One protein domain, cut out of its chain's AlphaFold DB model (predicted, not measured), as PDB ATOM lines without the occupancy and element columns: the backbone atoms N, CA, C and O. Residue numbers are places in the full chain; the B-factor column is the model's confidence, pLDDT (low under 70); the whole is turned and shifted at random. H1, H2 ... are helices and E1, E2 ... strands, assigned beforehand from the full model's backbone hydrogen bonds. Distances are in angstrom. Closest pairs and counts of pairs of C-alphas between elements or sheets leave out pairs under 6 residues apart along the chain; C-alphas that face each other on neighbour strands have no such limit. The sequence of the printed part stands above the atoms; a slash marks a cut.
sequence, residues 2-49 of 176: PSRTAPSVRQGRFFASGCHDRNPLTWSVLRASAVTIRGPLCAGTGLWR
ATOM      1  N   PRO A   2      35.481 -50.333 -37.722       44.97
ATOM      2  CA  PRO A   2      34.470 -49.879 -36.774       44.97
ATOM      3  C   PRO A   2      33.525 -48.901 -37.487       44.97
ATOM      4  O   PRO A   2      33.938 -48.163 -38.385       44.97
ATOM      5  N   SER A   3      32.239 -48.931 -37.141       56.94
ATOM      6  CA  SER A   3      31.277 -47.944 -37.628       56.94
ATOM      7  C   SER A   3      31.808 -46.547 -37.301       56.94
ATOM      8  O   SER A   3      32.075 -46.238 -36.144       56.94
ATOM      9  N   ARG A   4      32.014 -45.707 -38.326       65.00
ATOM     10  CA  ARG A   4      32.539 -44.344 -38.153       65.00
ATOM     11  C   ARG A   4      31.650 -43.602 -37.160       65.00
ATOM     12  O   ARG A   4      30.486 -43.338 -37.480       65.00
ATOM     13  N   THR A   5      32.163 -43.293 -35.974       77.38
ATOM     14  CA  THR A   5      31.380 -42.619 -34.940       77.38
ATOM     15  C   THR A   5      31.011 -41.210 -35.400       77.38
ATOM     16  O   THR A   5      31.724 -40.576 -36.177       77.38
ATOM     17  N   ALA A   6      29.822 -40.760 -35.020       83.19
ATOM     18  CA  ALA A   6      29.359 -39.387 -35.203       83.19
ATOM     19  C   ALA A   6      28.279 -39.092 -34.150       83.19
ATOM     20  O   ALA A   6      27.895 -40.009 -33.416       83.19
ATOM     21  N   PRO A   7      27.758 -37.863 -34.071       89.88
ATOM     22  CA  PRO A   7      26.651 -37.562 -33.181       89.88
ATOM     23  C   PRO A   7      25.466 -38.519 -33.382       89.88
ATOM     24  O   PRO A   7      25.133 -38.887 -34.510       89.88
ATOM     25  N   SER A   8      24.845 -38.957 -32.288       85.62
ATOM     26  CA  SER A   8      23.693 -39.866 -32.322       85.62
ATOM     27  C   SER A   8      22.734 -39.600 -31.165       85.62
ATOM     28  O   SER A   8      23.136 -39.069 -30.132       85.62
ATOM     29  N   VAL A   9      21.465 -39.970 -31.331       85.88
ATOM     30  CA  VAL A   9      20.444 -39.889 -30.278       85.88
ATOM     31  C   VAL A   9      19.999 -41.298 -29.926       85.88
ATOM     32  O   VAL A   9      19.723 -42.091 -30.816       85.88
ATOM     33  N   ARG A  10      19.912 -41.619 -28.636       80.00
ATOM     34  CA  ARG A  10      19.420 -42.912 -28.151       80.00
ATOM     35  C   ARG A  10      18.494 -42.675 -26.969       80.00
ATOM     36  O   ARG A  10      18.905 -42.055 -25.994       80.00
ATOM     37  N   GLN A  11      17.256 -43.163 -27.067       78.81
ATOM     38  CA  GLN A  11      16.224 -42.988 -26.032       78.81
ATOM     39  C   GLN A  11      16.041 -41.515 -25.612       78.81
ATOM     40  O   GLN A  11      16.017 -41.196 -24.431       78.81
ATOM     41  N   GLY A  12      15.984 -40.604 -26.590       83.62
ATOM     42  CA  GLY A  12      15.824 -39.164 -26.346       83.62
ATOM     43  C   GLY A  12      17.083 -38.439 -25.853       83.62
ATOM     44  O   GLY A  12      17.062 -37.221 -25.722       83.62
ATOM     45  N   ARG A  13      18.198 -39.145 -25.623       86.38
ATOM     46  CA  ARG A  13      19.461 -38.546 -25.172       86.38
ATOM     47  C   ARG A  13      20.448 -38.387 -26.321       86.38
ATOM     48  O   ARG A  13      20.686 -39.335 -27.066       86.38
ATOM     49  N   PHE A  14      21.045 -37.203 -26.429       91.12
ATOM     50  CA  PHE A  14      22.107 -36.904 -27.387       91.12
ATOM     51  C   PHE A  14      23.473 -37.412 -26.907       91.12
ATOM     52  O   PHE A  14      23.818 -37.301 -25.730       91.12
ATOM     53  N   PHE A  15      24.263 -37.926 -27.846       87.31
ATOM     54  CA  PHE A  15      25.642 -38.358 -27.665       87.31
ATOM     55  C   PHE A  15      26.499 -37.720 -28.758       87.31
ATOM     56  O   PHE A  15      26.244 -37.940 -29.941       87.31
ATOM     57  N   ALA A  16      27.537 -36.970 -28.369       89.81
ATOM     58  CA  ALA A  16      28.434 -36.281 -29.304       89.81
ATOM     59  C   ALA A  16      29.203 -37.242 -30.232       89.81
ATOM     60  O   ALA A  16      29.592 -36.873 -31.337       89.81
ATOM     61  N   SER A  17      29.388 -38.491 -29.802       87.62
ATOM     62  CA  SER A  17      30.029 -39.549 -30.575       87.62
ATOM     63  C   SER A  17      29.340 -40.882 -30.293       87.62
ATOM     64  O   SER A  17      29.166 -41.274 -29.140       87.62
ATOM     65  N   GLY A  18      28.915 -41.568 -31.352       82.31
ATOM     66  CA  GLY A  18      28.256 -42.864 -31.296       82.31
ATOM     67  C   GLY A  18      27.955 -43.432 -32.682       82.31
ATOM     68  O   GLY A  18      28.277 -42.853 -33.722       82.31
ATOM     69  N   CYS A  19      27.343 -44.611 -32.702       77.69
ATOM     70  CA  CYS A  19      26.964 -45.311 -33.932       77.69
ATOM     71  C   CYS A  19      25.532 -45.867 -33.883       77.69
ATOM     72  O   CYS A  19      25.187 -46.750 -34.672       77.69
ATOM     73  N   HIS A  20      24.694 -45.364 -32.967       78.56
ATOM     74  CA  HIS A  20      23.294 -45.781 -32.867       78.56
ATOM     75  C   HIS A  20      22.580 -45.586 -34.210       78.56
ATOM     76  O   HIS A  20      22.809 -44.585 -34.885       78.56
ATOM     77  N   ASP A  21      21.809 -46.594 -34.625       76.81
ATOM     78  CA  ASP A  21      21.143 -46.713 -35.931       76.81
ATOM     79  C   ASP A  21      22.029 -46.573 -37.182       76.81
ATOM     80  O   ASP A  21      21.539 -46.688 -38.302       76.81
ATOM     81  N   ARG A  22      23.351 -46.448 -37.032       80.25
ATOM     82  CA  ARG A  22      24.326 -46.369 -38.131       80.25
ATOM     83  C   ARG A  22      25.058 -47.696 -38.277       80.25
ATOM     84  O   ARG A  22      26.273 -47.786 -38.103       80.25
ATOM     85  N   ASN A  23      24.294 -48.738 -38.575       85.56
ATOM     86  CA  ASN A  23      24.780 -50.109 -38.677       85.56
ATOM     87  C   ASN A  23      24.225 -50.817 -39.934       85.56
ATOM     88  O   ASN A  23      23.244 -50.350 -40.519       85.56
ATOM     89  N   PRO A  24      24.841 -51.934 -40.367       88.94
ATOM     90  CA  PRO A  24      24.421 -52.684 -41.556       88.94
ATOM     91  C   PRO A  24      22.965 -53.142 -41.537       88.94
ATOM     92  O   PRO A  24      22.350 -53.245 -42.596       88.94
ATOM     93  N   LEU A  25      22.395 -53.372 -40.354       88.62
ATOM     94  CA  LEU A  25      21.000 -53.754 -40.219       88.62
ATOM     95  C   LEU A  25      20.069 -52.618 -40.661       88.62
ATOM     96  O   LEU A  25      19.201 -52.849 -41.499       88.62
ATOM     97  N   THR A  26      20.286 -51.388 -40.181       87.69
ATOM     98  CA  THR A  26      19.505 -50.212 -40.609       87.69
ATOM     99  C   THR A  26      19.585 -50.008 -42.121       87.69
ATOM    100  O   THR A  26      18.563 -49.827 -42.780       87.69
ATOM    101  N   TRP A  27      20.790 -50.082 -42.693       87.25
ATOM    102  CA  TRP A  27      20.980 -49.879 -44.131       87.25
ATOM    103  C   TRP A  27      20.328 -50.971 -44.978       87.25
ATOM    104  O   TRP A  27      19.852 -50.687 -46.073       87.25
ATOM    105  N   SER A  28      20.269 -52.201 -44.469       88.56
ATOM    106  CA  SER A  28      19.599 -53.309 -45.155       88.56
ATOM    107  C   SER A  28      18.079 -53.132 -45.167       88.56
ATOM    108  O   SER A  28      17.460 -53.341 -46.207       88.56
ATOM    109  N   VAL A  29      17.483 -52.653 -44.066       88.88
ATOM    110  CA  VAL A  29      16.045 -52.319 -44.016       88.88
ATOM    111  C   VAL A  29      15.720 -51.153 -44.948       88.88
ATOM    112  O   VAL A  29      14.770 -51.234 -45.720       88.88
ATOM    113  N   LEU A  30      16.528 -50.086 -44.934       86.56
ATOM    114  CA  LEU A  30      16.324 -48.944 -45.831       86.56
ATOM    115  C   LEU A  30      16.444 -49.345 -47.307       86.56
ATOM    116  O   LEU A  30      15.667 -48.877 -48.129       86.56
ATOM    117  N   ARG A  31      17.368 -50.246 -47.654       85.06
ATOM    118  CA  ARG A  31      17.451 -50.791 -49.016       85.06
ATOM    119  C   ARG A  31      16.183 -51.547 -49.414       85.06
ATOM    120  O   ARG A  31      15.750 -51.426 -50.552       85.06
ATOM    121  N   ALA A  32      15.636 -52.359 -48.512       84.31
ATOM    122  CA  ALA A  32      14.519 -53.244 -48.828       84.31
ATOM    123  C   ALA A  32      13.153 -52.541 -48.806       84.31
ATOM    124  O   ALA A  32      12.236 -52.978 -49.497       84.31
ATOM    125  N   SER A  33      12.980 -51.506 -47.978       85.06
ATOM    126  CA  SER A  33      11.642 -51.002 -47.633       85.06
ATOM    127  C   SER A  33      11.589 -49.499 -47.332       85.06
ATOM    128  O   SER A  33      10.664 -49.045 -46.659       85.06
ATOM    129  N   ALA A  34      12.569 -48.701 -47.775       85.75
ATOM    130  CA  ALA A  34      12.504 -47.253 -47.575       85.75
ATOM    131  C   ALA A  34      11.352 -46.611 -48.359       85.75
ATOM    132  O   ALA A  34      11.132 -46.899 -49.535       85.75
ATOM    133  N   VAL A  35      10.691 -45.650 -47.714       86.44
ATOM    134  CA  VAL A  35       9.767 -44.714 -48.359       86.44
ATOM    135  C   VAL A  35      10.471 -43.370 -48.488       86.44
ATOM    136  O   VAL A  35      10.965 -42.812 -47.506       86.44
ATOM    137  N   THR A  36      10.539 -42.848 -49.708       85.88
ATOM    138  CA  THR A  36      11.223 -41.583 -49.989       85.88
ATOM    139  C   THR A  36      10.288 -40.417 -49.710       85.88
ATOM    140  O   THR A  36       9.279 -40.263 -50.387       85.88
ATOM    141  N   ILE A  37      10.622 -39.587 -48.719       87.06
ATOM    142  CA  ILE A  37       9.804 -38.419 -48.354       87.06
ATOM    143  C   ILE A  37      10.243 -37.155 -49.109       87.06
ATOM    144  O   ILE A  37       9.406 -36.335 -49.476       87.06
ATOM    145  N   ARG A  38      11.550 -36.970 -49.349       86.81
ATOM    146  CA  ARG A  38      12.113 -35.835 -50.105       86.81
ATOM    147  C   ARG A  38      13.386 -36.240 -50.844       86.81
ATOM    148  O   ARG A  38      14.213 -36.949 -50.277       86.81
ATOM    149  N   GLY A  39      13.570 -35.695 -52.050       84.38
ATOM    150  CA  GLY A  39      14.753 -35.929 -52.888       84.38
ATOM    151  C   GLY A  39      14.827 -37.352 -53.459       84.38
ATOM    152  O   GLY A  39      13.902 -38.136 -53.262       84.38
ATOM    153  N   PRO A  40      15.898 -37.693 -54.195       79.69
ATOM    154  CA  PRO A  40      16.110 -39.049 -54.686       79.69
ATOM    155  C   PRO A  40      16.501 -40.004 -53.547       79.69
ATOM    156  O   PRO A  40      17.195 -39.626 -52.601       79.69
ATOM    157  N   LEU A  41      16.082 -41.267 -53.653       71.12
ATOM    158  CA  LEU A  41      16.433 -42.301 -52.686       71.12
ATOM    159  C   LEU A  41      17.927 -42.650 -52.782       71.12
ATOM    160  O   LEU A  41      18.364 -43.275 -53.742       71.12
ATOM    161  N   CYS A  42      18.703 -42.327 -51.747       66.56
ATOM    162  CA  CYS A  42      20.125 -42.696 -51.671       66.56
ATOM    163  C   CYS A  42      20.366 -44.164 -51.250       66.56
ATOM    164  O   CYS A  42      21.517 -44.570 -51.059       66.56
ATOM    165  N   ALA A  43      19.312 -44.969 -51.051       58.19
ATOM    166  CA  ALA A  43      19.416 -46.380 -50.672       58.19
ATOM    167  C   ALA A  43      19.887 -47.233 -51.863       58.19
ATOM    168  O   ALA A  43      19.123 -47.931 -52.517       58.19
ATOM    169  N   GLY A  44      21.180 -47.140 -52.151       54.84
ATOM    170  CA  GLY A  44      21.852 -47.842 -53.245       54.84
ATOM    171  C   GLY A  44      23.225 -47.249 -53.552       54.84
ATOM    172  O   GLY A  44      24.139 -47.967 -53.942       54.84
ATOM    173  N   THR A  45      23.418 -45.959 -53.275       59.19
ATOM    174  CA  THR A  45      24.655 -45.229 -53.564       59.19
ATOM    175  C   THR A  45      25.496 -45.072 -52.290       59.19
ATOM    176  O   THR A  45      25.319 -44.136 -51.514       59.19
ATOM    177  N   GLY A  46      26.396 -46.026 -52.031       63.19
ATOM    178  CA  GLY A  46      27.506 -45.887 -51.069       63.19
ATOM    179  C   GLY A  46      27.237 -46.214 -49.588       63.19
ATOM    180  O   GLY A  46      28.195 -46.334 -48.821       63.19
ATOM    181  N   LEU A  47      25.979 -46.393 -49.163       69.00
ATOM    182  CA  LEU A  47      25.638 -46.702 -47.759       69.00
ATOM    183  C   LEU A  47      25.545 -48.207 -47.460       69.00
ATOM    184  O   LEU A  47      25.948 -48.651 -46.383       69.00
ATOM    185  N   TRP A  48      25.042 -49.001 -48.408       76.19
ATOM    186  CA  TRP A  48      24.923 -50.455 -48.279       76.19
ATOM    187  C   TRP A  48      26.162 -51.153 -48.853       76.19
ATOM    188  O   TRP A  48      26.616 -50.812 -49.942       76.19
ATOM    189  N   ARG A  49      26.722 -52.122 -48.115       77.31
ATOM    190  CA  ARG A  49      28.001 -52.789 -48.446       77.31
ATOM    191  C   ARG A  49      27.871 -54.290 -48.732       77.31
ATOM    192  O   ARG A  49      28.861 -55.008 -48.621       77.31
TER     193      ARG A  49
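AT A GLANCE: This is residues 2 to 49 of the 176 residues of the protein "DUF4111 domain-containing protein" of Methylobacterium aquaticum (UniProt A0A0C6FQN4). A small two-strand hairpin, E1 and E2, makes one end of a loose model and a single helix, H1, the other, with a tight link between them. After H1 a long loop without named elements, residues 34 to 49, swings out and folds back toward the helix; its residues 35 to 40 stick out freely. The printed part has 48 residues, with two named strands and one named helix in the order E1, E2, H1; the sheet, E1 - E2, is antiparallel. The class is mixed, helices and strands, with 21 residues, under half, in named elements. The whole is loose, with a radius of gyration of the C-alphas of 12.2 A, and spans 28 by 24 by 16 A.

HOW THE PARTS SIT: E1, residues 6 to 10, and E2, residues 13 to 18, form a hairpin of antiparallel neighbours, with 149 degrees between their directions. The C-alphas of Pro 7 and Ala 16 face each other at 4.5 A. N 8 and O 15, at 2.9 A, and N 15 and O 8, at 2.8 A, are within hydrogen-bond range. H1, residues 24 to 33, is apart from E1. In H1 every O i to N i+4 pair is within hydrogen-bond range.

IN THESE COORDINATES: E1 begins at C-alpha 6, (29.359, -39.387, -35.203), and is 12.7 A long from first to last C-alpha. E2 measures 11.6 A between C-alphas 13 and 18. H1 measures 14.2 A, from C-alpha 24 at (24.421, -52.684, -41.556) to C-alpha 33 at (11.642, -51.002, -47.633).

THE WHOLE: The two C-alphas farthest apart, those of Arg 13 and Pro 40, are 29.7 A apart. The printed part, residues 2 to 49, has no cut. The links E1 to E2 and E2 to H1 are tight. Mean pLDDT of the printed part is 79.5; residues 2 to 4 and 42 to 47 are under 70.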